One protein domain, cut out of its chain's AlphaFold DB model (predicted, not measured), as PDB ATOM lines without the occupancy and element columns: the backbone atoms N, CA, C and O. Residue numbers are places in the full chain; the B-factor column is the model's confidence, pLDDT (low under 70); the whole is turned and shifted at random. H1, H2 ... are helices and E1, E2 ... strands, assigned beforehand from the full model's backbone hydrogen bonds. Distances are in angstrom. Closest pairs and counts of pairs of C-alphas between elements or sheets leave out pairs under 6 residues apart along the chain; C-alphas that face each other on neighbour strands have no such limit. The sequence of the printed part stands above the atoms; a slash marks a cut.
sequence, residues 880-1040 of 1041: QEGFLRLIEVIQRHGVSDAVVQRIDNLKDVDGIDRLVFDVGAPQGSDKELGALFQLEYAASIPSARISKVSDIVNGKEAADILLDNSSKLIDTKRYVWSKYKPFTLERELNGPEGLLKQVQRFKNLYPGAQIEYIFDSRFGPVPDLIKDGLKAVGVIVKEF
ATOM      1  N   GLN A 880     127.376  92.632  97.443       51.28
ATOM      2  CA  GLN A 880     126.175  93.027  96.703       51.28
ATOM      3  C   GLN A 880     125.617  94.396  97.159       51.28
ATOM      4  O   GLN A 880     124.861  95.035  96.434       51.28
ATOM      5  N   GLU A 881     126.016  94.865  98.344       51.56
ATOM      6  CA  GLU A 881     125.571  96.110  98.982       51.56
ATOM      7  C   GLU A 881     126.221  97.361  98.360       51.56
ATOM      8  O   GLU A 881     125.556  98.380  98.200       51.56
ATOM      9  N   GLY A 882     127.490  97.289  97.945       53.31
ATOM     10  CA  GLY A 882     128.214  98.393  97.310       53.31
ATOM     11  C   GLY A 882     127.668  98.733  95.925       53.31
ATOM     12  O   GLY A 882     127.583  99.901  95.561       53.31
ATOM     13  N   PHE A 883     127.212  97.720  95.182       55.50
ATOM     14  CA  PHE A 883     126.550  97.911  93.889       55.50
ATOM     15  C   PHE A 883     125.168  98.566  94.041       55.50
ATOM     16  O   PHE A 883     124.847  99.503  93.316       55.50
ATOM     17  N   LEU A 884     124.372  98.125  95.022       56.28
ATOM     18  CA  LEU A 884     123.065  98.723  95.311       56.28
ATOM     19  C   LEU A 884     123.194 100.172  95.798       56.28
ATOM     20  O   LEU A 884     122.463 101.039  95.326       56.28
ATOM     21  N   ARG A 885     124.173 100.467  96.663       59.41
ATOM     22  CA  ARG A 885     124.446 101.844  97.105       59.41
ATOM     23  C   ARG A 885     124.945 102.741  95.981       59.41
ATOM     24  O   ARG A 885     124.606 103.914  95.964       59.41
ATOM     25  N   LEU A 886     125.701 102.214  95.019       59.84
ATOM     26  CA  LEU A 886     126.101 102.988  93.845       59.84
ATOM     27  C   LEU A 886     124.894 103.379  92.980       59.84
ATOM     28  O   LEU A 886     124.831 104.511  92.505       59.84
ATOM     29  N   ILE A 887     123.924 102.476  92.805       59.47
ATOM     30  CA  ILE A 887     122.663 102.795  92.119       59.47
ATOM     31  C   ILE A 887     121.916 103.899  92.876       59.47
ATOM     32  O   ILE A 887     121.461 104.852  92.249       59.47
ATOM     33  N   GLU A 888     121.860 103.835  94.210       61.66
ATOM     34  CA  GLU A 888     121.274 104.906  95.029       61.66
ATOM     35  C   GLU A 888     122.015 106.243  94.867       61.66
ATOM     36  O   GLU A 888     121.374 107.282  94.747       61.66
ATOM     37  N   VAL A 889     123.350 106.240  94.823       60.19
ATOM     38  CA  VAL A 889     124.174 107.443  94.597       60.19
ATOM     39  C   VAL A 889     123.889 108.056  93.223       60.19
ATOM     40  O   VAL A 889     123.723 109.271  93.115       60.19
ATOM     41  N   ILE A 890     123.778 107.228  92.178       60.31
ATOM     42  CA  ILE A 890     123.445 107.664  90.811       60.31
ATOM     43  C   ILE A 890     122.020 108.237  90.745       60.31
ATOM     44  O   ILE A 890     121.797 109.247  90.083       60.31
ATOM     45  N   GLN A 891     121.067 107.631  91.458       58.72
ATOM     46  CA  GLN A 891     119.693 108.132  91.552       58.72
ATOM     47  C   GLN A 891     119.611 109.463  92.314       58.72
ATOM     48  O   GLN A 891     118.913 110.374  91.876       58.72
ATOM     49  N   ARG A 892     120.331 109.598  93.438       63.19
ATOM     50  CA  ARG A 892     120.248 110.763  94.339       63.19
ATOM     51  C   ARG A 892     120.948 112.008  93.810       63.19
ATOM     52  O   ARG A 892     120.427 113.106  93.969       63.19
ATOM     53  N   HIS A 893     122.124 111.867  93.203       56.91
ATOM     54  CA  HIS A 893     122.875 113.019  92.685       56.91
ATOM     55  C   HIS A 893     122.545 113.342  91.219       56.91
ATOM     56  O   HIS A 893     123.198 114.198  90.615       56.91
ATOM     57  N   GLY A 894     121.555 112.645  90.648       53.53
ATOM     58  CA  GLY A 894     121.332 112.575  89.210       53.53
ATOM     59  C   GLY A 894     122.528 111.955  88.482       53.53
ATOM     60  O   GLY A 894     123.588 111.699  89.061       53.53
ATOM     61  N   VAL A 895     122.405 111.766  87.166       47.28
ATOM     62  CA  VAL A 895     123.554 111.450  86.297       47.28
ATOM     63  C   VAL A 895     124.448 112.681  86.172       47.28
ATOM     64  O   VAL A 895     124.632 113.246  85.099       47.28
ATOM     65  N   SER A 896     125.019 113.157  87.270       52.12
ATOM     66  CA  SER A 896     126.188 114.000  87.159       52.12
ATOM     67  C   SER A 896     127.287 113.093  86.603       52.12
ATOM     68  O   SER A 896     127.944 112.378  87.364       52.12
ATOM     69  N   ASP A 897     127.485 113.125  85.279       60.88
ATOM     70  CA  ASP A 897     128.576 112.452  84.557       60.88
ATOM     71  C   ASP A 897     129.908 112.578  85.314       60.88
ATOM     72  O   ASP A 897     130.721 111.657  85.316       60.88
ATOM     73  N   ALA A 898     130.098 113.684  86.042       68.81
ATOM     74  CA  ALA A 898     131.260 113.938  86.873       68.81
ATOM     75  C   ALA A 898     131.465 112.925  88.017       68.81
ATOM     76  O   ALA A 898     132.604 112.535  88.243       68.81
ATOM     77  N   VAL A 899     130.433 112.470  88.740       73.19
ATOM     78  CA  VAL A 899     130.615 111.524  89.870       73.19
ATOM     79  C   VAL A 899     130.966 110.139  89.339       73.19
ATOM     80  O   VAL A 899     131.937 109.533  89.789       73.19
ATOM     81  N   VAL A 900     130.245 109.679  88.316       71.31
ATOM     82  CA  VAL A 900     130.516 108.395  87.655       71.31
ATOM     83  C   VAL A 900     131.906 108.399  87.015       71.31
ATOM     84  O   VAL A 900     132.663 107.450  87.193       71.31
ATOM     85  N   GLN A 901     132.293 109.486  86.342       78.19
ATOM     86  CA  GLN A 901     133.627 109.630  85.757       78.19
ATOM     87  C   GLN A 901     134.735 109.662  86.822       78.19
ATOM     88  O   GLN A 901     135.807 109.095  86.614       78.19
ATOM     89  N   ARG A 902     134.494 110.292  87.980       85.62
ATOM     90  CA  ARG A 902     135.437 110.287  89.112       85.62
ATOM     91  C   ARG A 902     135.626 108.879  89.679       85.62
ATOM     92  O   ARG A 902     136.761 108.504  89.956       85.62
ATOM     93  N   ILE A 903     134.551 108.099  89.800       82.81
ATOM     94  CA  ILE A 903     134.617 106.693  90.231       82.81
ATOM     95  C   ILE A 903     135.351 105.845  89.185       82.81
ATOM     96  O   ILE A 903     136.241 105.082  89.546       82.81
ATOM     97  N   ASP A 904     135.053 106.017  87.894       79.81
ATOM     98  CA  ASP A 904     135.728 105.294  86.807       79.81
ATOM     99  C   ASP A 904     137.245 105.547  86.796       79.81
ATOM    100  O   ASP A 904     138.034 104.613  86.661       79.81
ATOM    101  N   ASN A 905     137.668 106.791  87.043       83.88
ATOM    102  CA  ASN A 905     139.086 107.151  87.154       83.88
ATOM    103  C   ASN A 905     139.812 106.438  88.312       83.88
ATOM    104  O   ASN A 905     141.039 106.319  88.283       83.88
ATOM    105  N   LEU A 906     139.072 105.984  89.328       86.69
ATOM    106  CA  LEU A 906     139.593 105.375  90.553       86.69
ATOM    107  C   LEU A 906     139.230 103.893  90.703       86.69
ATOM    108  O   LEU A 906     139.596 103.292  91.706       86.69
ATOM    109  N   LYS A 907     138.542 103.284  89.733       81.81
ATOM    110  CA  LYS A 907     137.973 101.928  89.861       81.81
ATOM    111  C   LYS A 907     138.983 100.825  90.189       81.81
ATOM    112  O   LYS A 907     138.605  99.806  90.756       81.81
ATOM    113  N   ASP A 908     140.248 101.035  89.828       82.62
ATOM    114  CA  ASP A 908     141.349 100.095  90.061       82.62
ATOM    115  C   ASP A 908     142.184 100.449  91.311       82.62
ATOM    116  O   ASP A 908     143.198  99.807  91.584       82.62
ATOM    117  N   VAL A 909     141.794 101.483  92.063       86.19
ATOM    118  CA  VAL A 909     142.469 101.922  93.290       86.19
ATOM    119  C   VAL A 909     141.898 101.164  94.490       86.19
ATOM    120  O   VAL A 909     140.686 101.104  94.677       86.19
ATOM    121  N   ASP A 910     142.771 100.605  95.331       85.81
ATOM    122  CA  ASP A 910     142.359  99.884  96.544       85.81
ATOM    123  C   ASP A 910     141.530 100.792  97.479       85.81
ATOM    124  O   ASP A 910     141.872 101.961  97.678       85.81
ATOM    125  N   GLY A 911     140.440 100.256  98.036       85.88
ATOM    126  CA  GLY A 911     139.502 100.946  98.932       85.88
ATOM    127  C   GLY A 911     138.450 101.855  98.273       85.88
ATOM    128  O   GLY A 911     137.655 102.484  98.979       85.88
ATOM    129  N   ILE A 912     138.393 101.923  96.935       86.12
ATOM    130  CA  ILE A 912     137.360 102.691  96.211       86.12
ATOM    131  C   ILE A 912     135.935 102.197  96.500       86.12
ATOM    132  O   ILE A 912     134.997 102.987  96.540       86.12
ATOM    133  N   ASP A 913     135.768 100.903  96.759       77.62
ATOM    134  CA  ASP A 913     134.507 100.276  97.148       77.62
ATOM    135  C   ASP A 913     133.949 100.866  98.447       77.62
ATOM    136  O   ASP A 913     132.756 101.170  98.547       77.62
ATOM    137  N   ARG A 914     134.826 101.092  99.429       82.69
ATOM    138  CA  ARG A 914     134.452 101.714 100.693       82.69
ATOM    139  C   ARG A 914     134.103 103.183 100.518       82.69
ATOM    140  O   ARG A 914     133.106 103.633 101.077       82.69
ATOM    141  N   LEU A 915     134.887 103.904  99.723       85.81
ATOM    142  CA  LEU A 915     134.618 105.306  99.430       85.81
ATOM    143  C   LEU A 915     133.250 105.473  98.750       85.81
ATOM    144  O   LEU A 915     132.459 106.314  99.162       85.81
ATOM    145  N   VAL A 916     132.916 104.611  97.784       82.19
ATOM    146  CA  VAL A 916     131.589 104.579  97.143       82.19
ATOM    147  C   VAL A 916     130.482 104.238  98.145       82.19
ATOM    148  O   VAL A 916     129.423 104.864  98.132       82.19
ATOM    149  N   PHE A 917     130.720 103.288  99.053       80.75
ATOM    150  CA  PHE A 917     129.771 102.960 100.120       80.75
ATOM    151  C   PHE A 917     129.489 104.161 101.036       80.75
ATOM    152  O   PHE A 917     128.337 104.386 101.416       80.75
ATOM    153  N   ASP A 918     130.526 104.924 101.388       83.00
ATOM    154  CA  ASP A 918     130.424 106.084 102.273       83.00
ATOM    155  C   ASP A 918     129.821 107.313 101.560       83.00
ATOM    156  O   ASP A 918     129.103 108.080 102.200       83.00
ATOM    157  N   VAL A 919     129.979 107.435 100.233       81.94
ATOM    158  CA  VAL A 919     129.183 108.358  99.394       81.94
ATOM    159  C   VAL A 919     127.696 107.975  99.397       81.94
ATOM    160  O   VAL A 919     126.839 108.842  99.336       81.94
ATOM    161  N   GLY A 920     127.357 106.693  99.549       72.50
ATOM    162  CA  GLY A 920     125.972 106.230  99.718       72.50
ATOM    163  C   GLY A 920     125.390 106.409 101.129       72.50
ATOM    164  O   GLY A 920     124.370 105.788 101.448       72.50
ATOM    165  N   ALA A 921     126.036 107.172 102.018       77.19
ATOM    166  CA  ALA A 921     125.507 107.494 103.346       77.19
ATOM    167  C   ALA A 921     124.218 108.358 103.266       77.19
ATOM    168  O   ALA A 921     123.858 108.819 102.183       77.19
ATOM    169  N   PRO A 922     123.470 108.548 104.378       75.81
ATOM    170  CA  PRO A 922     122.268 109.382 104.373       75.81
ATOM    171  C   PRO A 922     122.539 110.792 103.838       75.81
ATOM    172  O   PRO A 922     123.567 111.391 104.174       75.81
ATOM    173  N   GLN A 923     121.598 111.306 103.044       76.06
ATOM    174  CA  GLN A 923     121.728 112.587 102.356       76.06
ATOM    175  C   GLN A 923     121.958 113.742 103.343       76.06
ATOM    176  O   GLN A 923     121.287 113.842 104.369       76.06
ATOM    177  N   GLY A 924     122.914 114.613 103.033       72.75
ATOM    178  CA  GLY A 924     123.304 115.761 103.845       72.75
ATOM    179  C   GLY A 924     124.154 115.417 105.070       72.75
ATOM    180  O   GLY A 924     124.528 116.326 105.810       72.75
ATOM    181  N   SER A 925     124.480 114.140 105.304       77.25
ATOM    182  CA  SER A 925     125.328 113.755 106.435       77.25
ATOM    183  C   SER A 925     126.779 114.198 106.234       77.25
ATOM    184  O   SER A 925     127.308 114.155 105.123       77.25
ATOM    185  N   ASP A 926     127.472 114.541 107.327       76.50
ATOM    186  CA  ASP A 926     128.906 114.883 107.293       76.50
ATOM    187  C   ASP A 926     129.749 113.783 106.627       76.50
ATOM    188  O   ASP A 926     130.768 114.057 105.994       76.50
ATOM    189  N   LYS A 927     129.289 112.532 106.734       82.19
ATOM    190  CA  LYS A 927     129.932 111.365 106.140       82.19
ATOM    191  C   LYS A 927     129.793 111.324 104.616       82.19
ATOM    192  O   LYS A 927     130.799 111.142 103.942       82.19
ATOM    193  N   GLU A 928     128.589 111.537 104.082       85.12
ATOM    194  CA  GLU A 928     128.366 111.651 102.631       85.12
ATOM    195  C   GLU A 928     129.150 112.844 102.066       85.12
ATOM    196  O   GLU A 928     129.901 112.720 101.099       85.12
ATOM    197  N   LEU A 929     129.023 114.010 102.707       83.00
ATOM    198  CA  LEU A 929     129.635 115.255 102.252       83.00
ATOM    199  C   LEU A 929     131.168 115.220 102.302       83.00
ATOM    200  O   LEU A 929     131.809 115.828 101.437       83.00
ATOM    201  N   GLY A 930     131.741 114.533 103.296       85.62
ATOM    202  CA  GLY A 930     133.172 114.257 103.403       85.62
ATOM    203  C   GLY A 930     133.648 113.267 102.340       85.62
ATOM    204  O   GLY A 930     134.599 113.567 101.620       85.62
ATOM    205  N   ALA A 931     132.938 112.149 102.161       89.25
ATOM    206  CA  ALA A 931     133.266 111.133 101.160       89.25
ATOM    207  C   ALA A 931     133.181 111.676  99.720       89.25
ATOM    208  O   ALA A 931     134.038 111.378  98.890       89.25
ATOM    209  N   LEU A 932     132.205 112.540  99.419       87.81
ATOM    210  CA  LEU A 932     132.098 113.217  98.121       87.81
ATOM    211  C   LEU A 932     133.300 114.128  97.841       87.81
ATOM    212  O   LEU A 932     133.813 114.143  96.720       87.81
ATOM    213  N   PHE A 933     133.766 114.870  98.848       91.25
ATOM    214  CA  PHE A 933     134.942 115.729  98.711       91.25
ATOM    215  C   PHE A 933     136.230 114.911  98.563       91.25
ATOM    216  O   PHE A 933     137.068 115.215  97.714       91.25
ATOM    217  N   GLN A 934     136.358 113.826  99.326       93.81
ATOM    218  CA  GLN A 934     137.458 112.878  99.189       93.81
ATOM    219  C   GLN A 934     137.490 112.253  97.789       93.81
ATOM    220  O   GLN A 934     138.552 112.212  97.170       93.81
ATOM    221  N   LEU A 935     136.339 111.821  97.260       92.25
ATOM    222  CA  LEU A 935     136.204 111.274  95.908       92.25
ATOM    223  C   LEU A 935     136.608 112.299  94.841       92.25
ATOM    224  O   LEU A 935     137.353 111.980  93.915       92.25
ATOM    225  N   GLU A 936     136.141 113.538  94.980       91.19
ATOM    226  CA  GLU A 936     136.481 114.644  94.088       91.19
ATOM    227  C   GLU A 936     137.985 114.929  94.070       91.19
ATOM    228  O   GLU A 936     138.592 115.007  92.998       91.19
ATOM    229  N   TYR A 937     138.599 115.027  95.248       94.19
ATOM    230  CA  TYR A 937     140.025 115.296  95.347       94.19
ATOM    231  C   TYR A 937     140.867 114.106  94.872       94.19
ATOM    232  O   TYR A 937     141.815 114.301  94.109       94.19
ATOM    233  N   ALA A 938     140.504 112.873  95.239       94.19
ATOM    234  CA  ALA A 938     141.183 111.662  94.781       94.19
ATOM    235  C   ALA A 938     141.173 111.558  93.252       94.19
ATOM    236  O   ALA A 938     142.216 111.323  92.647       94.19
ATOM    237  N   ALA A 939     140.034 111.828  92.613       90.81
ATOM    238  CA  ALA A 939     139.907 111.777  91.160       90.81
ATOM    239  C   ALA A 939     140.693 112.886  90.431       90.81
ATOM    240  O   ALA A 939     140.938 112.770  89.229       90.81
ATOM    241  N   SER A 940     141.114 113.945  91.136       92.12
ATOM    242  CA  SER A 940     142.012 114.977  90.595       92.12
ATOM    243  C   SER A 940     143.484 114.537  90.546       92.12
ATOM    244  O   SER A 940     144.308 115.160  89.869       92.12
ATOM    245  N   ILE A 941     143.834 113.457  91.254       92.75
ATOM    246  CA  ILE A 941     145.188 112.910  91.322       92.75
ATOM    247  C   ILE A 941     145.315 111.789  90.278       92.75
ATOM    248  O   ILE A 941     144.425 110.949  90.172       92.75
ATOM    249  N   PRO A 942     146.427 111.707  89.520       91.19
ATOM    250  CA  PRO A 942     146.665 110.568  88.638       91.19
ATOM    251  C   PRO A 942     146.589 109.246  89.419       91.19
ATOM    252  O   PRO A 942     147.399 109.033  90.323       91.19
ATOM    253  N   SER A 943     145.664 108.355  89.053       87.56
ATOM    254  CA  SER A 943     145.366 107.115  89.794       87.56
ATOM    255  C   SER A 943     146.588 106.221  90.017       87.56
ATOM    256  O   SER A 943     146.734 105.641  91.084       87.56
ATOM    257  N   ALA A 944     147.545 106.211  89.083       87.88
ATOM    258  CA  ALA A 944     148.819 105.491  89.215       87.88
ATOM    259  C   ALA A 944     149.690 105.934  90.410       87.88
ATOM    260  O   ALA A 944     150.627 105.230  90.784       87.88
ATOM    261  N   ARG A 945     149.425 107.113  90.985       91.81
ATOM    262  CA  ARG A 945     150.095 107.602  92.197       91.81
ATOM    263  C   ARG A 945     149.344 107.248  93.471       91.81
ATOM    264  O   ARG A 945     149.937 107.341  94.543       91.81
ATOM    265  N   ILE A 946     148.068 106.889  93.369       93.38
ATOM    266  CA  ILE A 946     147.230 106.572  94.515       93.38
ATOM    267  C   ILE A 946     147.438 105.104  94.851       93.38
ATOM    268  O   ILE A 946     147.123 104.214  94.068       93.38
ATOM    269  N   SER A 947     148.011 104.855  96.020       90.25
ATOM    270  CA  SER A 947     148.177 103.502  96.536       90.25
ATOM    271  C   SER A 947     146.873 102.972  97.114       90.25
ATOM    272  O   SER A 947     146.589 101.789  96.959       90.25
ATOM    273  N   LYS A 948     146.099 103.839  97.782       92.44
ATOM    274  CA  LYS A 948     144.835 103.474  98.425       92.44
ATOM    275  C   LYS A 948     143.966 104.699  98.711       92.44
ATOM    276  O   LYS A 948     144.510 105.773  98.976       92.44
ATOM    277  N   VAL A 949     142.649 104.521  98.720       92.56
ATOM    278  CA  VAL A 949     141.672 105.465  99.286       92.56
ATOM    279  C   VAL A 949     140.923 104.809 100.450       92.56
ATOM    280  O   VAL A 949     140.777 103.591 100.465       92.56
ATOM    281  N   SER A 950     140.499 105.590 101.445       90.12
ATOM    282  CA  SER A 950     139.809 105.122 102.662       90.12
ATOM    283  C   SER A 950     140.484 103.907 103.316       90.12
ATOM    284  O   SER A 950     139.889 102.841 103.496       90.12
ATOM    285  N   ASP A 951     141.769 104.047 103.658       89.44
ATOM    286  CA  ASP A 951     142.535 102.964 104.274       89.44
ATOM    287  C   ASP A 951     141.997 102.621 105.668       89.44
ATOM    288  O   ASP A 951     141.702 103.498 106.479       89.44
ATOM    289  N   ILE A 952     141.926 101.326 105.976       82.88
ATOM    290  CA  ILE A 952     141.414 100.806 107.243       82.88
ATOM    291  C   ILE A 952     142.551 100.134 108.004       82.88
ATOM    292  O   ILE A 952     143.106  99.126 107.565       82.88
ATOM    293  N   VAL A 953     142.825 100.623 109.213       80.12
ATOM    294  CA  VAL A 953     143.755  99.986 110.154       80.12
ATOM    295  C   VAL A 953     143.009  99.709 111.454       80.12
ATOM    296  O   VAL A 953     142.419 100.606 112.054       80.12
ATOM    297  N   ASN A 954     143.025  98.451 111.905       78.69
ATOM    298  CA  ASN A 954     142.298  97.988 113.098       78.69
ATOM    299  C   ASN A 954     140.779  98.258 113.050       78.69
ATOM    300  O   ASN A 954     140.174  98.619 114.060       78.69
ATOM    301  N   GLY A 955     140.161  98.107 111.873       73.38
ATOM    302  CA  GLY A 955     138.711  98.258 111.694       73.38
ATOM    303  C   GLY A 955     138.199  99.702 111.746       73.38
ATOM    304  O   GLY A 955     136.990  99.910 111.789       73.38
ATOM    305  N   LYS A 956     139.095 100.698 111.749       75.12
ATOM    306  CA  LYS A 956     138.754 102.121 111.657       75.12
ATOM    307  C   LYS A 956     139.492 102.769 110.497       75.12
ATOM    308  O   LYS A 956     140.633 102.401 110.214       75.12
ATOM    309  N   GLU A 957     138.862 103.765 109.888       76.50
ATOM    310  CA  GLU A 957     139.498 104.577 108.858       76.50
ATOM    311  C   GLU A 957     140.720 105.294 109.428       76.50
ATOM    312  O   GLU A 957     140.698 105.892 110.516       76.50
ATOM    313  N   ALA A 958     141.832 105.094 108.738       81.06
ATOM    314  CA  ALA A 958     143.175 105.438 109.159       81.06
ATOM    315  C   ALA A 958     143.804 106.505 108.265       81.06
ATOM    316  O   ALA A 958     144.642 107.244 108.774       81.06
ATOM    317  N   ALA A 959     143.401 106.601 106.997       86.25
ATOM    318  CA  ALA A 959     143.810 107.650 106.069       86.25
ATOM    319  C   ALA A 959     142.810 107.763 104.912       86.25
ATOM    320  O   ALA A 959     142.404 106.738 104.365       86.25
ATOM    321  N   ASP A 960     142.504 108.986 104.481       93.38
ATOM    322  CA  ASP A 960     141.591 109.209 103.358       93.38
ATOM    323  C   ASP A 960     142.248 108.814 102.029       93.38
ATOM    324  O   ASP A 960     141.642 108.141 101.197       93.38
ATOM    325  N   ILE A 961     143.497 109.230 101.790       95.06
ATOM    326  CA  ILE A 961     144.224 108.909 100.554       95.06
ATOM    327  C   ILE A 961     145.706 108.672 100.867       95.06
ATOM    328  O   ILE A 961     146.378 109.499 101.488       95.06
ATOM    329  N   LEU A 962     146.252 107.558 100.379       94.19
ATOM    330  CA  LEU A 962     147.678 107.238 100.433       94.19
ATOM    331  C   LEU A 962     148.283 107.329  99.035       94.19
ATOM    332  O   LEU A 962     147.774 106.725  98.090       94.19
ATOM    333  N   LEU A 963     149.398 108.049  98.906       93.00
ATOM    334  CA  LEU A 963     150.122 108.215  97.647       93.00
ATOM    335  C   LEU A 963     151.522 107.609  97.691       93.00
ATOM    336  O   LEU A 963     152.144 107.503  98.751       93.00
ATOM    337  N   ASP A 964     152.040 107.314  96.498       89.31
ATOM    338  CA  ASP A 964     153.446 107.018  96.231       89.31
ATOM    339  C   ASP A 964     153.996 105.937  97.195       89.31
ATOM    340  O   ASP A 964     155.002 106.138  97.882       89.31
ATOM    341  N   ASN A 965     153.294 104.797  97.280       84.12
ATOM    342  CA  ASN A 965     153.553 103.667  98.189       84.12
ATOM    343  C   ASN A 965     153.534 104.057  99.674       84.12
ATOM    344  O   ASN A 965     154.434 103.701 100.437       84.12
ATOM    345  N   SER A 966     152.512 104.816 100.072       84.38
ATOM    346  CA  SER A 966     152.299 105.291 101.446       84.38
ATOM    347  C   SER A 966     153.393 106.230 101.972       84.38
ATOM    348  O   SER A 966     153.476 106.470 103.176       84.38
ATOM    349  N   SER A 967     154.226 106.799 101.091       88.62
ATOM    350  CA  SER A 967     155.210 107.828 101.468       88.62
ATOM    351  C   SER A 967     154.575 109.208 101.674       88.62
ATOM    352  O   SER A 967     155.192 110.103 102.260       88.62
ATOM    353  N   LYS A 968     153.322 109.379 101.242       93.12
ATOM    354  CA  LYS A 968     152.511 110.569 101.483       93.12
ATOM    355  C   LYS A 968     151.090 110.180 101.873       93.12
ATOM    356  O   LYS A 968     150.481 109.326 101.233       93.12
ATOM    357  N   LEU A 969     150.583 110.836 102.911       94.38
ATOM    358  CA  LEU A 969     149.221 110.703 103.408       94.38
ATOM    359  C   LEU A 969     148.489 112.017 103.182       94.38
ATOM    360  O   LEU A 969     149.002 113.085 103.515       94.38
ATOM    361  N   ILE A 970     147.288 111.916 102.639       94.25
ATOM    362  CA  ILE A 970     146.371 113.023 102.437       94.25
ATOM    363  C   ILE A 970     145.137 112.771 103.291       94.25
ATOM    364  O   ILE A 970     144.570 111.681 103.268       94.25
ATOM    365  N   ASP A 971     144.740 113.805 104.021       92.81
ATOM    366  CA  ASP A 971     143.505 113.868 104.789       92.81
ATOM    367  C   ASP A 971     142.698 115.073 104.287       92.81
ATOM    368  O   ASP A 971     143.226 116.179 104.115       92.81
ATOM    369  N   THR A 972     141.441 114.825 103.949       93.12
ATOM    370  CA  THR A 972     140.535 115.781 103.321       93.12
ATOM    371  C   THR A 972     139.552 116.311 104.354       93.12
ATOM    372  O   THR A 972     138.993 115.574 105.160       93.12
ATOM    373  N   LYS A 973     139.358 117.629 104.370       87.75
ATOM    374  CA  LYS A 973     138.549 118.315 105.375       87.75
ATOM    375  C   LYS A 973     137.578 119.274 104.711       87.75
ATOM    376  O   LYS A 973     137.979 120.218 104.034       87.75
ATOM    377  N   ARG A 974     136.292 119.081 104.977       84.06
ATOM    378  CA  ARG A 974     135.231 119.986 104.541       84.06
ATOM    379  C   ARG A 974     134.651 120.700 105.757       84.06
ATOM    380  O   ARG A 974     133.811 120.151 106.458       84.06
ATOM    381  N   TYR A 975     135.118 121.921 106.011       77.88
ATOM    382  CA  TYR A 975     134.619 122.768 107.095       77.88
ATOM    383  C   TYR A 975     133.937 124.008 106.533       77.88
ATOM    384  O   TYR A 975     134.482 124.685 105.664       77.88
ATOM    385  N   VAL A 976     132.772 124.351 107.082       74.44
ATOM    386  CA  VAL A 976     132.117 125.632 106.808       74.44
ATOM    387  C   VAL A 976     132.593 126.652 107.832       74.44
ATOM    388  O   VAL A 976     131.975 126.824 108.880       74.44
ATOM    389  N   TRP A 977     133.713 127.316 107.547       71.12
ATOM    390  CA  TRP A 977     134.407 128.185 108.508       71.12
ATOM    391  C   TRP A 977     133.522 129.308 109.068       71.12
ATOM    392  O   TRP A 977     133.682 129.693 110.223       71.12
ATOM    393  N   SER A 978     132.541 129.782 108.293       63.66
ATOM    394  CA  SER A 978     131.569 130.798 108.718       63.66
ATOM    395  C   SER A 978     130.580 130.322 109.792       63.66
ATOM    396  O   SER A 978     130.054 131.154 110.531       63.66
ATOM    397  N   LYS A 979     130.342 129.008 109.924       61.19
ATOM    398  CA  LYS A 979     129.474 128.438 110.973       61.19
ATOM    399  C   LYS A 979     130.132 128.462 112.358       61.19
ATOM    400  O   LYS A 979     129.438 128.366 113.368       61.19
ATOM    401  N   TYR A 980     131.449 128.649 112.426       56.97
ATOM    402  CA  TYR A 980     132.212 128.672 113.671       56.97
ATOM    403  C   TYR A 980     132.512 130.133 114.083       56.97
ATOM    404  O   TYR A 980     133.497 130.730 113.649       56.97
ATOM    405  N   LYS A 981     131.649 130.745 114.920       46.00
ATOM    406  CA  LYS A 981     131.909 132.059 115.570       46.00
ATOM    407  C   LYS A 981     133.201 132.000 116.418       46.00
ATOM    408  O   LYS A 981     133.559 130.914 116.864       46.00
ATOM    409  N   PRO A 982     133.868 133.149 116.670       46.81
ATOM    410  CA  PRO A 982     135.318 133.306 116.502       46.81
ATOM    411  C   PRO A 982     136.095 132.062 116.931       46.81
ATOM    412  O   PRO A 982     136.147 131.722 118.109       46.81
ATOM    413  N   PHE A 983     136.683 131.406 115.933       45.53
ATOM    414  CA  PHE A 983     137.498 130.203 116.032       45.53
ATOM    415  C   PHE A 983     138.521 130.307 117.182       45.53
ATOM    416  O   PHE A 983     139.610 130.854 117.008       45.53
ATOM    417  N   THR A 984     138.204 129.805 118.379       49.72
ATOM    418  CA  THR A 984     139.207 129.624 119.429       49.72
ATOM    419  C   THR A 984     139.862 128.275 119.208       49.72
ATOM    420  O   THR A 984     139.248 127.222 119.380       49.72
ATOM    421  N   LEU A 985     141.139 128.319 118.820       45.41
ATOM    422  CA  LEU A 985     141.991 127.146 118.621       45.41
ATOM    423  C   LEU A 985     141.859 126.129 119.767       45.41
ATOM    424  O   LEU A 985     141.905 124.931 119.534       45.41
ATOM    425  N   GLU A 986     141.635 126.598 120.995       43.06
ATOM    426  CA  GLU A 986     141.502 125.768 122.192       43.06
ATOM    427  C   GLU A 986     140.286 124.829 122.204       43.06
ATOM    428  O   GLU A 986     140.376 123.781 122.837       43.06
ATOM    429  N   ARG A 987     139.168 125.134 121.529       44.09
ATOM    430  CA  ARG A 987     137.954 124.292 121.614       44.09
ATOM    431  C   ARG A 987     137.995 123.100 120.650       44.09
ATOM    432  O   ARG A 987     137.646 121.992 121.042       44.09
ATOM    433  N   GLU A 988     138.507 123.307 119.438       48.81
ATOM    434  CA  GLU A 988     138.682 122.258 118.415       48.81
ATOM    435  C   GLU A 988     140.003 121.479 118.588       48.81
ATOM    436  O   GLU A 988     140.072 120.290 118.281       48.81
ATOM    437  N   LEU A 989     141.061 122.082 119.157       49.00
ATOM    438  CA  LEU A 989     142.305 121.353 119.453       49.00
ATOM    439  C   LEU A 989     142.222 120.462 120.703       49.00
ATOM    440  O   LEU A 989     142.985 119.497 120.796       49.00
ATOM    441  N   ASN A 990     141.310 120.740 121.645       43.19
ATOM    442  CA  ASN A 990     141.198 119.984 122.902       43.19
ATOM    443  C   ASN A 990     140.095 118.910 122.919       43.19
ATOM    444  O   ASN A 990     140.040 118.127 123.871       43.19
ATOM    445  N   GLY A 991     139.278 118.792 121.867       45.59
ATOM    446  CA  GLY A 991     138.344 117.673 121.702       45.59
ATOM    447  C   GLY A 991     139.049 116.304 121.621       45.59
ATOM    448  O   GLY A 991     140.275 116.225 121.437       45.59
ATOM    449  N   PRO A 992     138.315 115.186 121.766       37.59
ATOM    450  CA  PRO A 992     138.885 113.839 121.652       37.59
ATOM    451  C   PRO A 992     139.549 113.562 120.285       37.59
ATOM    452  O   PRO A 992     140.455 112.732 120.229       37.59
ATOM    453  N   GLU A 993     139.210 114.322 119.233       50.53
ATOM    454  CA  GLU A 993     139.697 114.173 117.846       50.53
ATOM    455  C   GLU A 993     140.408 115.419 117.271       50.53
ATOM    456  O   GLU A 993     140.460 115.596 116.059       50.53
ATOM    457  N   GLY A 994     140.970 116.307 118.100       68.56
ATOM    458  CA  GLY A 994     141.603 117.536 117.588       68.56
ATOM    459  C   GLY A 994     142.667 117.282 116.503       68.56
ATOM    460  O   GLY A 994     143.430 116.315 116.596       68.56
ATOM    461  N   LEU A 995     142.761 118.167 115.496       74.12
ATOM    462  CA  LEU A 995     143.629 117.997 114.310       74.12
ATOM    463  C   LEU A 995     145.079 117.618 114.680       74.12
ATOM    464  O   LEU A 995     145.686 116.767 114.042       74.12
ATOM    465  N   LEU A 996     145.633 118.163 115.770       74.25
ATOM    466  CA  LEU A 996     146.975 117.798 116.251       74.25
ATOM    467  C   LEU A 996     147.074 116.358 116.788       74.25
ATOM    468  O   LEU A 996     148.079 115.682 116.551       74.25
ATOM    469  N   LYS A 997     146.039 115.855 117.476       77.94
ATOM    470  CA  LYS A 997     145.957 114.446 117.900       77.94
ATOM    471  C   LYS A 997     145.832 113.530 116.684       77.94
ATOM    472  O   LYS A 997     146.467 112.475 116.657       77.94
ATOM    473  N   GLN A 998     145.082 113.950 115.662       82.38
ATOM    474  CA  GLN A 998     144.968 113.223 114.398       82.38
ATOM    475  C   GLN A 998     146.317 113.163 113.662       82.38
ATOM    476  O   GLN A 998     146.747 112.085 113.258       82.38
ATOM    477  N   VAL A 999     147.058 114.273 113.592       85.75
ATOM    478  CA  VAL A 999     148.426 114.304 113.043       85.75
ATOM    479  C   VAL A 999     149.353 113.353 113.800       85.75
ATOM    480  O   VAL A 999     150.113 112.610 113.179       85.75
ATOM    481  N   GLN A1000     149.290 113.327 115.135       85.38
ATOM    482  CA  GLN A1000     150.099 112.398 115.925       85.38
ATOM    483  C   GLN A1000     149.710 110.936 115.659       85.38
ATOM    484  O   GLN A1000     150.587 110.080 115.538       85.38
ATOM    485  N   ARG A1001     148.411 110.648 115.511       86.06
ATOM    486  CA  ARG A1001     147.913 109.326 115.112       86.06
ATOM    487  C   ARG A1001     148.453 108.923 113.737       86.06
ATOM    488  O   ARG A1001     148.954 107.812 113.606       86.06
ATOM    489  N   PHE A1002     148.428 109.814 112.748       89.50
ATOM    490  CA  PHE A1002     148.973 109.542 111.414       89.50
ATOM    491  C   PHE A1002     150.478 109.287 111.435       89.50
ATOM    492  O   PHE A1002     150.928 108.325 110.821       89.50
ATOM    493  N   LYS A1003     151.254 110.060 112.207       88.56
ATOM    494  CA  LYS A1003     152.698 109.810 112.382       88.56
ATOM    495  C   LYS A1003     152.992 108.439 112.996       88.56
ATOM    496  O   LYS A1003     154.028 107.854 112.691       88.56
ATOM    497  N   ASN A1004     152.099 107.936 113.849       88.25
ATOM    498  CA  ASN A1004     152.230 106.613 114.457       88.25
ATOM    499  C   ASN A1004     151.831 105.485 113.491       88.25
ATOM    500  O   ASN A1004     152.490 104.449 113.474       88.25
ATOM    501  N   LEU A1005     150.757 105.670 112.714       88.38
ATOM    502  CA  LEU A1005     150.251 104.659 111.774       88.38
ATOM    503  C   LEU A1005     151.091 104.572 110.490       88.38
ATOM    504  O   LEU A1005     151.304 103.478 109.978       88.38
ATOM    505  N   TYR A1006     151.614 105.705 110.017       90.31
ATOM    506  CA  TYR A1006     152.396 105.825 108.783       90.31
ATOM    507  C   TYR A1006     153.725 106.549 109.064       90.31
ATOM    508  O   TYR A1006     153.911 107.715 108.694       90.31
ATOM    509  N   PRO A1007     154.668 105.893 109.764       87.56
ATOM    510  CA  PRO A1007     155.926 106.518 110.151       87.56
ATOM    511  C   PRO A1007     156.750 106.916 108.922       87.56
ATOM    512  O   PRO A1007     157.044 106.097 108.055       87.56
ATOM    513  N   GLY A1008     157.149 108.188 108.865       86.44
ATOM    514  CA  GLY A1008     157.933 108.747 107.760       86.44
ATOM    515  C   GLY A1008     157.111 109.245 106.568       86.44
ATOM    516  O   GLY A1008     157.697 109.837 105.662       86.44
ATOM    517  N   ALA A1009     155.784 109.074 106.575       91.50
ATOM    518  CA  ALA A1009     154.920 109.635 105.543       91.50
ATOM    519  C   ALA A1009     154.806 111.165 105.677       91.50
ATOM    520  O   ALA A1009     154.649 111.705 106.776       91.50
ATOM    521  N   GLN A1010     154.856 111.878 104.551       94.38
ATOM    522  CA  GLN A1010     154.538 113.305 104.509       94.38
ATOM    523  C   GLN A1010     153.020 113.491 104.618       94.38
ATOM    524  O   GLN A1010     152.286 112.994 103.769       94.38
ATOM    525  N   ILE A1011     152.560 114.215 105.639       94.62
ATOM    526  CA  ILE A1011     151.133 114.456 105.885       94.62
ATOM    527  C   ILE A1011     150.709 115.758 105.197       94.62
ATOM    528  O   ILE A1011     151.308 116.814 105.434       94.62
ATOM    529  N   GLU A1012     149.665 115.688 104.376       94.56
ATOM    530  CA  GLU A1012     149.009 116.841 103.767       94.56
ATOM    531  C   GLU A1012     147.539 116.915 104.192       94.56
ATOM    532  O   GLU A1012     146.827 115.917 104.147       94.56
ATOM    533  N   TYR A1013     147.092 118.101 104.600       92.75
ATOM    534  CA  TYR A1013     145.686 118.395 104.874       92.75
ATOM    535  C   TYR A1013     145.138 119.240 103.733       92.75
ATOM    536  O   TYR A1013     145.705 120.290 103.403       92.75
ATOM    537  N   ILE A1014     144.046 118.773 103.139       94.06
ATOM    538  CA  ILE A1014     143.394 119.404 101.997       94.06
ATOM    539  C   ILE A1014     142.030 119.899 102.444       94.06
ATOM    540  O   ILE A1014     141.172 119.105 102.815       94.06
ATOM    541  N   PHE A1015     141.834 121.212 102.411       91.19
ATOM    542  CA  PHE A1015     140.594 121.833 102.850       91.19
ATOM    543  C   PHE A1015     139.722 122.248 101.672       91.19
ATOM    544  O   PHE A1015     140.218 122.861 100.726       91.19
ATOM    545  N   ASP A1016     138.425 121.962 101.763       88.56
ATOM    546  CA  ASP A1016     137.427 122.447 100.812       88.56
ATOM    547  C   ASP A1016     137.247 123.963 100.974       88.56
ATOM    548  O   ASP A1016     136.704 124.443 101.972       88.56
ATOM    549  N   SER A1017     137.737 124.722  99.998       83.50
ATOM    550  CA  SER A1017     137.731 126.188 100.041       83.50
ATOM    551  C   SER A1017     136.422 126.817  99.566       83.50
ATOM    552  O   SER A1017     136.209 128.014  99.781       83.50
ATOM    553  N   ARG A1018     135.491 126.024  99.013       83.88
ATOM    554  CA  ARG A1018     134.150 126.492  98.606       83.88
ATOM    555  C   ARG A1018     133.331 127.005  99.787       83.88
ATOM    556  O   ARG A1018     132.415 127.801  99.606       83.88
ATOM    557  N   PHE A1019     133.687 126.583 100.998       76.31
ATOM    558  CA  PHE A1019     132.999 126.933 102.240       76.31
ATOM    559  C   PHE A1019     133.763 127.956 103.101       76.31
ATOM    560  O   PHE A1019     133.501 128.101 104.300       76.31
ATOM    561  N   GLY A1020     134.681 128.703 102.477       76.25
ATOM    562  CA  GLY A1020     135.436 129.803 103.075       76.25
ATOM    563  C   GLY A1020     136.938 129.510 103.193       76.25
ATOM    564  O   GLY A1020     137.348 128.349 103.187       76.25
ATOM    565  N   PRO A1021     137.781 130.554 103.307       80.56
ATOM    566  CA  PRO A1021     139.221 130.379 103.457       80.56
ATOM    567  C   PRO A1021     139.558 129.766 104.820       80.56
ATOM    568  O   PRO A1021     138.957 130.119 105.838       80.56
ATOM    569  N   VAL A1022     140.572 128.900 104.861       82.12
ATOM    570  CA  VAL A1022     141.049 128.322 106.121       82.12
ATOM    571  C   VAL A1022     141.716 129.434 106.947       82.12
ATOM    572  O   VAL A1022     142.592 130.133 106.418       82.12
ATOM    573  N   PRO A1023     141.365 129.606 108.237       82.94
ATOM    574  CA  PRO A1023     141.973 130.619 109.094       82.94
ATOM    575  C   PRO A1023     143.499 130.483 109.193       82.94
ATOM    576  O   PRO A1023     144.023 129.380 109.367       82.94
ATOM    577  N   ASP A1024     144.222 131.608 109.163       81.12
ATOM    578  CA  ASP A1024     145.695 131.622 109.210       81.12
ATOM    579  C   ASP A1024     146.252 130.933 110.460       81.12
ATOM    580  O   ASP A1024     147.219 130.181 110.380       81.12
ATOM    581  N   LEU A1025     145.571 131.080 111.599       75.38
ATOM    582  CA  LEU A1025     145.958 130.434 112.853       75.38
ATOM    583  C   LEU A1025     145.955 128.891 112.752       75.38
ATOM    584  O   LEU A1025     146.802 128.228 113.350       75.38
ATOM    585  N   ILE A1026     145.047 128.315 111.956       77.44
ATOM    586  CA  ILE A1026     144.993 126.869 111.685       77.44
ATOM    587  C   ILE A1026     146.100 126.462 110.715       77.44
ATOM    588  O   ILE A1026     146.793 125.468 110.954       77.44
ATOM    589  N   LYS A1027     146.316 127.251 109.653       83.31
ATOM    590  CA  LYS A1027     147.414 127.029 108.699       83.31
ATOM    591  C   LYS A1027     148.758 127.003 109.420       83.31
ATOM    592  O   LYS A1027     149.553 126.095 109.191       83.31
ATOM    593  N   ASP A1028     148.999 127.972 110.293       80.94
ATOM    594  CA  ASP A1028     150.263 128.123 111.007       80.94
ATOM    595  C   ASP A1028     150.454 127.031 112.064       80.94
ATOM    596  O   ASP A1028     151.540 126.455 112.153       80.94
ATOM    597  N   GLY A1029     149.393 126.657 112.792       78.38
ATOM    598  CA  GLY A1029     149.431 125.556 113.760       78.38
ATOM    599  C   GLY A1029     149.763 124.199 113.127       78.38
ATOM    600  O   GLY A1029     150.610 123.464 113.635       78.38
ATOM    601  N   LEU A1030     149.152 123.877 111.981       84.62
ATOM    602  CA  LEU A1030     149.429 122.638 111.245       84.62
ATOM    603  C   LEU A1030     150.831 122.644 110.610       84.62
ATOM    604  O   LEU A1030     151.566 121.657 110.717       84.62
ATOM    605  N   LYS A1031     151.254 123.771 110.021       86.31
ATOM    606  CA  LYS A1031     152.618 123.927 109.482       86.31
ATOM    607  C   LYS A1031     153.680 123.757 110.568       86.31
ATOM    608  O   LYS A1031     154.699 123.112 110.315       86.31
ATOM    609  N   ALA A1032     153.439 124.269 111.776       80.81
ATOM    610  CA  ALA A1032     154.368 124.151 112.901       80.81
ATOM    611  C   ALA A1032     154.640 122.691 113.310       80.81
ATOM    612  O   ALA A1032     155.737 122.381 113.772       80.81
ATOM    613  N   VAL A1033     153.687 121.775 113.091       82.75
ATOM    614  CA  VAL A1033     153.865 120.334 113.354       82.75
ATOM    615  C   VAL A1033     154.282 119.523 112.121       82.75
ATOM    616  O   VAL A1033     154.313 118.286 112.175       82.75
ATOM    617  N   GLY A1034     154.662 120.201 111.036       85.31
ATOM    618  CA  GLY A1034     155.197 119.594 109.817       85.31
ATOM    619  C   GLY A1034     154.139 119.077 108.840       85.31
ATOM    620  O   GLY A1034     154.467 118.232 108.010       85.31
ATOM    621  N   VAL A1035     152.892 119.550 108.940       91.44
ATOM    622  CA  VAL A1035     151.817 119.234 107.986       91.44
ATOM    623  C   VAL A1035     151.807 120.259 106.859       91.44
ATOM    624  O   VAL A1035     151.905 121.466 107.094       91.44
ATOM    625  N   ILE A1036     151.657 119.789 105.622       93.38
ATOM    626  CA  ILE A1036     151.410 120.667 104.477       93.38
ATOM    627  C   ILE A1036     149.916 120.963 104.419       93.38
ATOM    628  O   ILE A1036     149.110 120.046 104.347       93.38
ATOM    629  N   VAL A1037     149.548 122.239 104.411       90.81
ATOM    630  CA  VAL A1037     148.149 122.668 104.292       90.81
ATOM    631  C   VAL A1037     147.904 123.199 102.889       90.81
ATOM    632  O   VAL A1037     148.648 124.071 102.429       90.81
ATOM    633  N   LYS A1038     146.866 122.693 102.222       92.94
ATOM    634  CA  LYS A1038     146.390 123.196 100.929       92.94
ATOM    635  C   LYS A1038     144.886 123.429 100.975       92.94
ATOM    636  O   LYS A1038     144.165 122.793 101.736       92.94
ATOM    637  N   GLU A1039     144.445 124.337 100.127       88.75
ATOM    638  CA  GLU A1039     143.040 124.621  99.867       88.75
ATOM    639  C   GLU A1039     142.714 124.121  98.458       88.75
ATOM    640  O   GLU A1039     143.514 124.312  97.536       88.75
ATOM    641  N   PHE A1040     141.580 123.441  98.310       89.25
ATOM    642  CA  PHE A1040     141.090 122.901  97.046       89.25
ATOM    643  C   PHE A1040     139.708 123.511  96.746       89.25
ATOM    644  O   PHE A1040     138.856 123.510  97.642       89.25
TER     645      PHE A1040
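AT A GLANCE: This is residues 880 to 1040 of the 1041 residues of an uncharacterized protein of Anaerolineae bacterium (UniProt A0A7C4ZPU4). A strongly twisted five-stranded sheet stands between two groups of helices: H3 and H4 cover one face, with H1 and H2 packed on them farther out, and H6 and H7 cover the other, with H5 at a corner of H6. The sheet runs E1 E2 E3 E4 E5 and is mixed: E1, E2 and E3 are antiparallel, and E4 and E5 follow parallel to E3. The printed part has 161 residues, with seven named helices and five named strands in the order H1 H2 H3 H4 E1 E2 E3 H5 H6 E4 H7 E5, a mixed class. It is compact, with a radius of gyration of the C-alphas of 16.0 A and spans of 43 by 36 by 27 A.

IN THESE COORDINATES: The strands are E1, residues 946 to 953, 17.3 A; E2, 956 to 963, 19.0 A; E3, 968 to 973, 16.4 A; E4, 1010 to 1016, 19.7 A; and E5, 1036 to 1040, ending at C-alpha 1040 (141.090, 122.901, 97.046). The helices are H1, 880 to 892, 18.8 A, from C-alpha 880 (126.175, 93.027, 96.703); H2, 897 to 906; H3, 912 to 919; H4, 926 to 940, 21.2 A; H5, 985 to 989; H6, 995 to 1005, 15.1 A; and H7, 1024 to 1032.

HOW THE PARTS SIT: E1, E2 and E3 form a meander, each strand the antiparallel neighbour of the one before; N 950 and O 960 are 2.8 A apart, N 970 and O 961 2.8 A. E1 bends by 76 degrees at residue 950. E3, H5 H6, E4 and E4, H7, E5 are strand-helix-strand units, parallel neighbours joined through helices, with right-handed crossovers; N 971 and O 1012 are 3.0 A apart, N 1038 and O 1013 2.9 A. H4 is on the sheet, its closest C-alphas to E3 being Gln 934 and Thr 972, 5.9 A. H3, the hub, is on the same face and touches H4 at Val 919 and Glu 928, 4.7 A. H1 touches H3 at Gly 882 and Phe 917, 5.6 A. H2 touches H4 at Arg 902 and Ala 939, 5.1 A. H6 and H7 are on the opposite face, at heights of 8.5 A and 8.7 A. H5 and H6 touch only at the corner, at Leu 989 and Leu 995, 6.3 A. In the seven helices every O i to N i+4 pair is within hydrogen-bond range.

THE WHOLE: The C-alphas farthest apart are those of Gln 880 and Pro 982, 45.8 A. The printed part has no cut. The link E3 to H5, 11 residues, is long. The mean pLDDT of the printed part is 78.2; residues 880 to 898 and 978 to 994 are under 70.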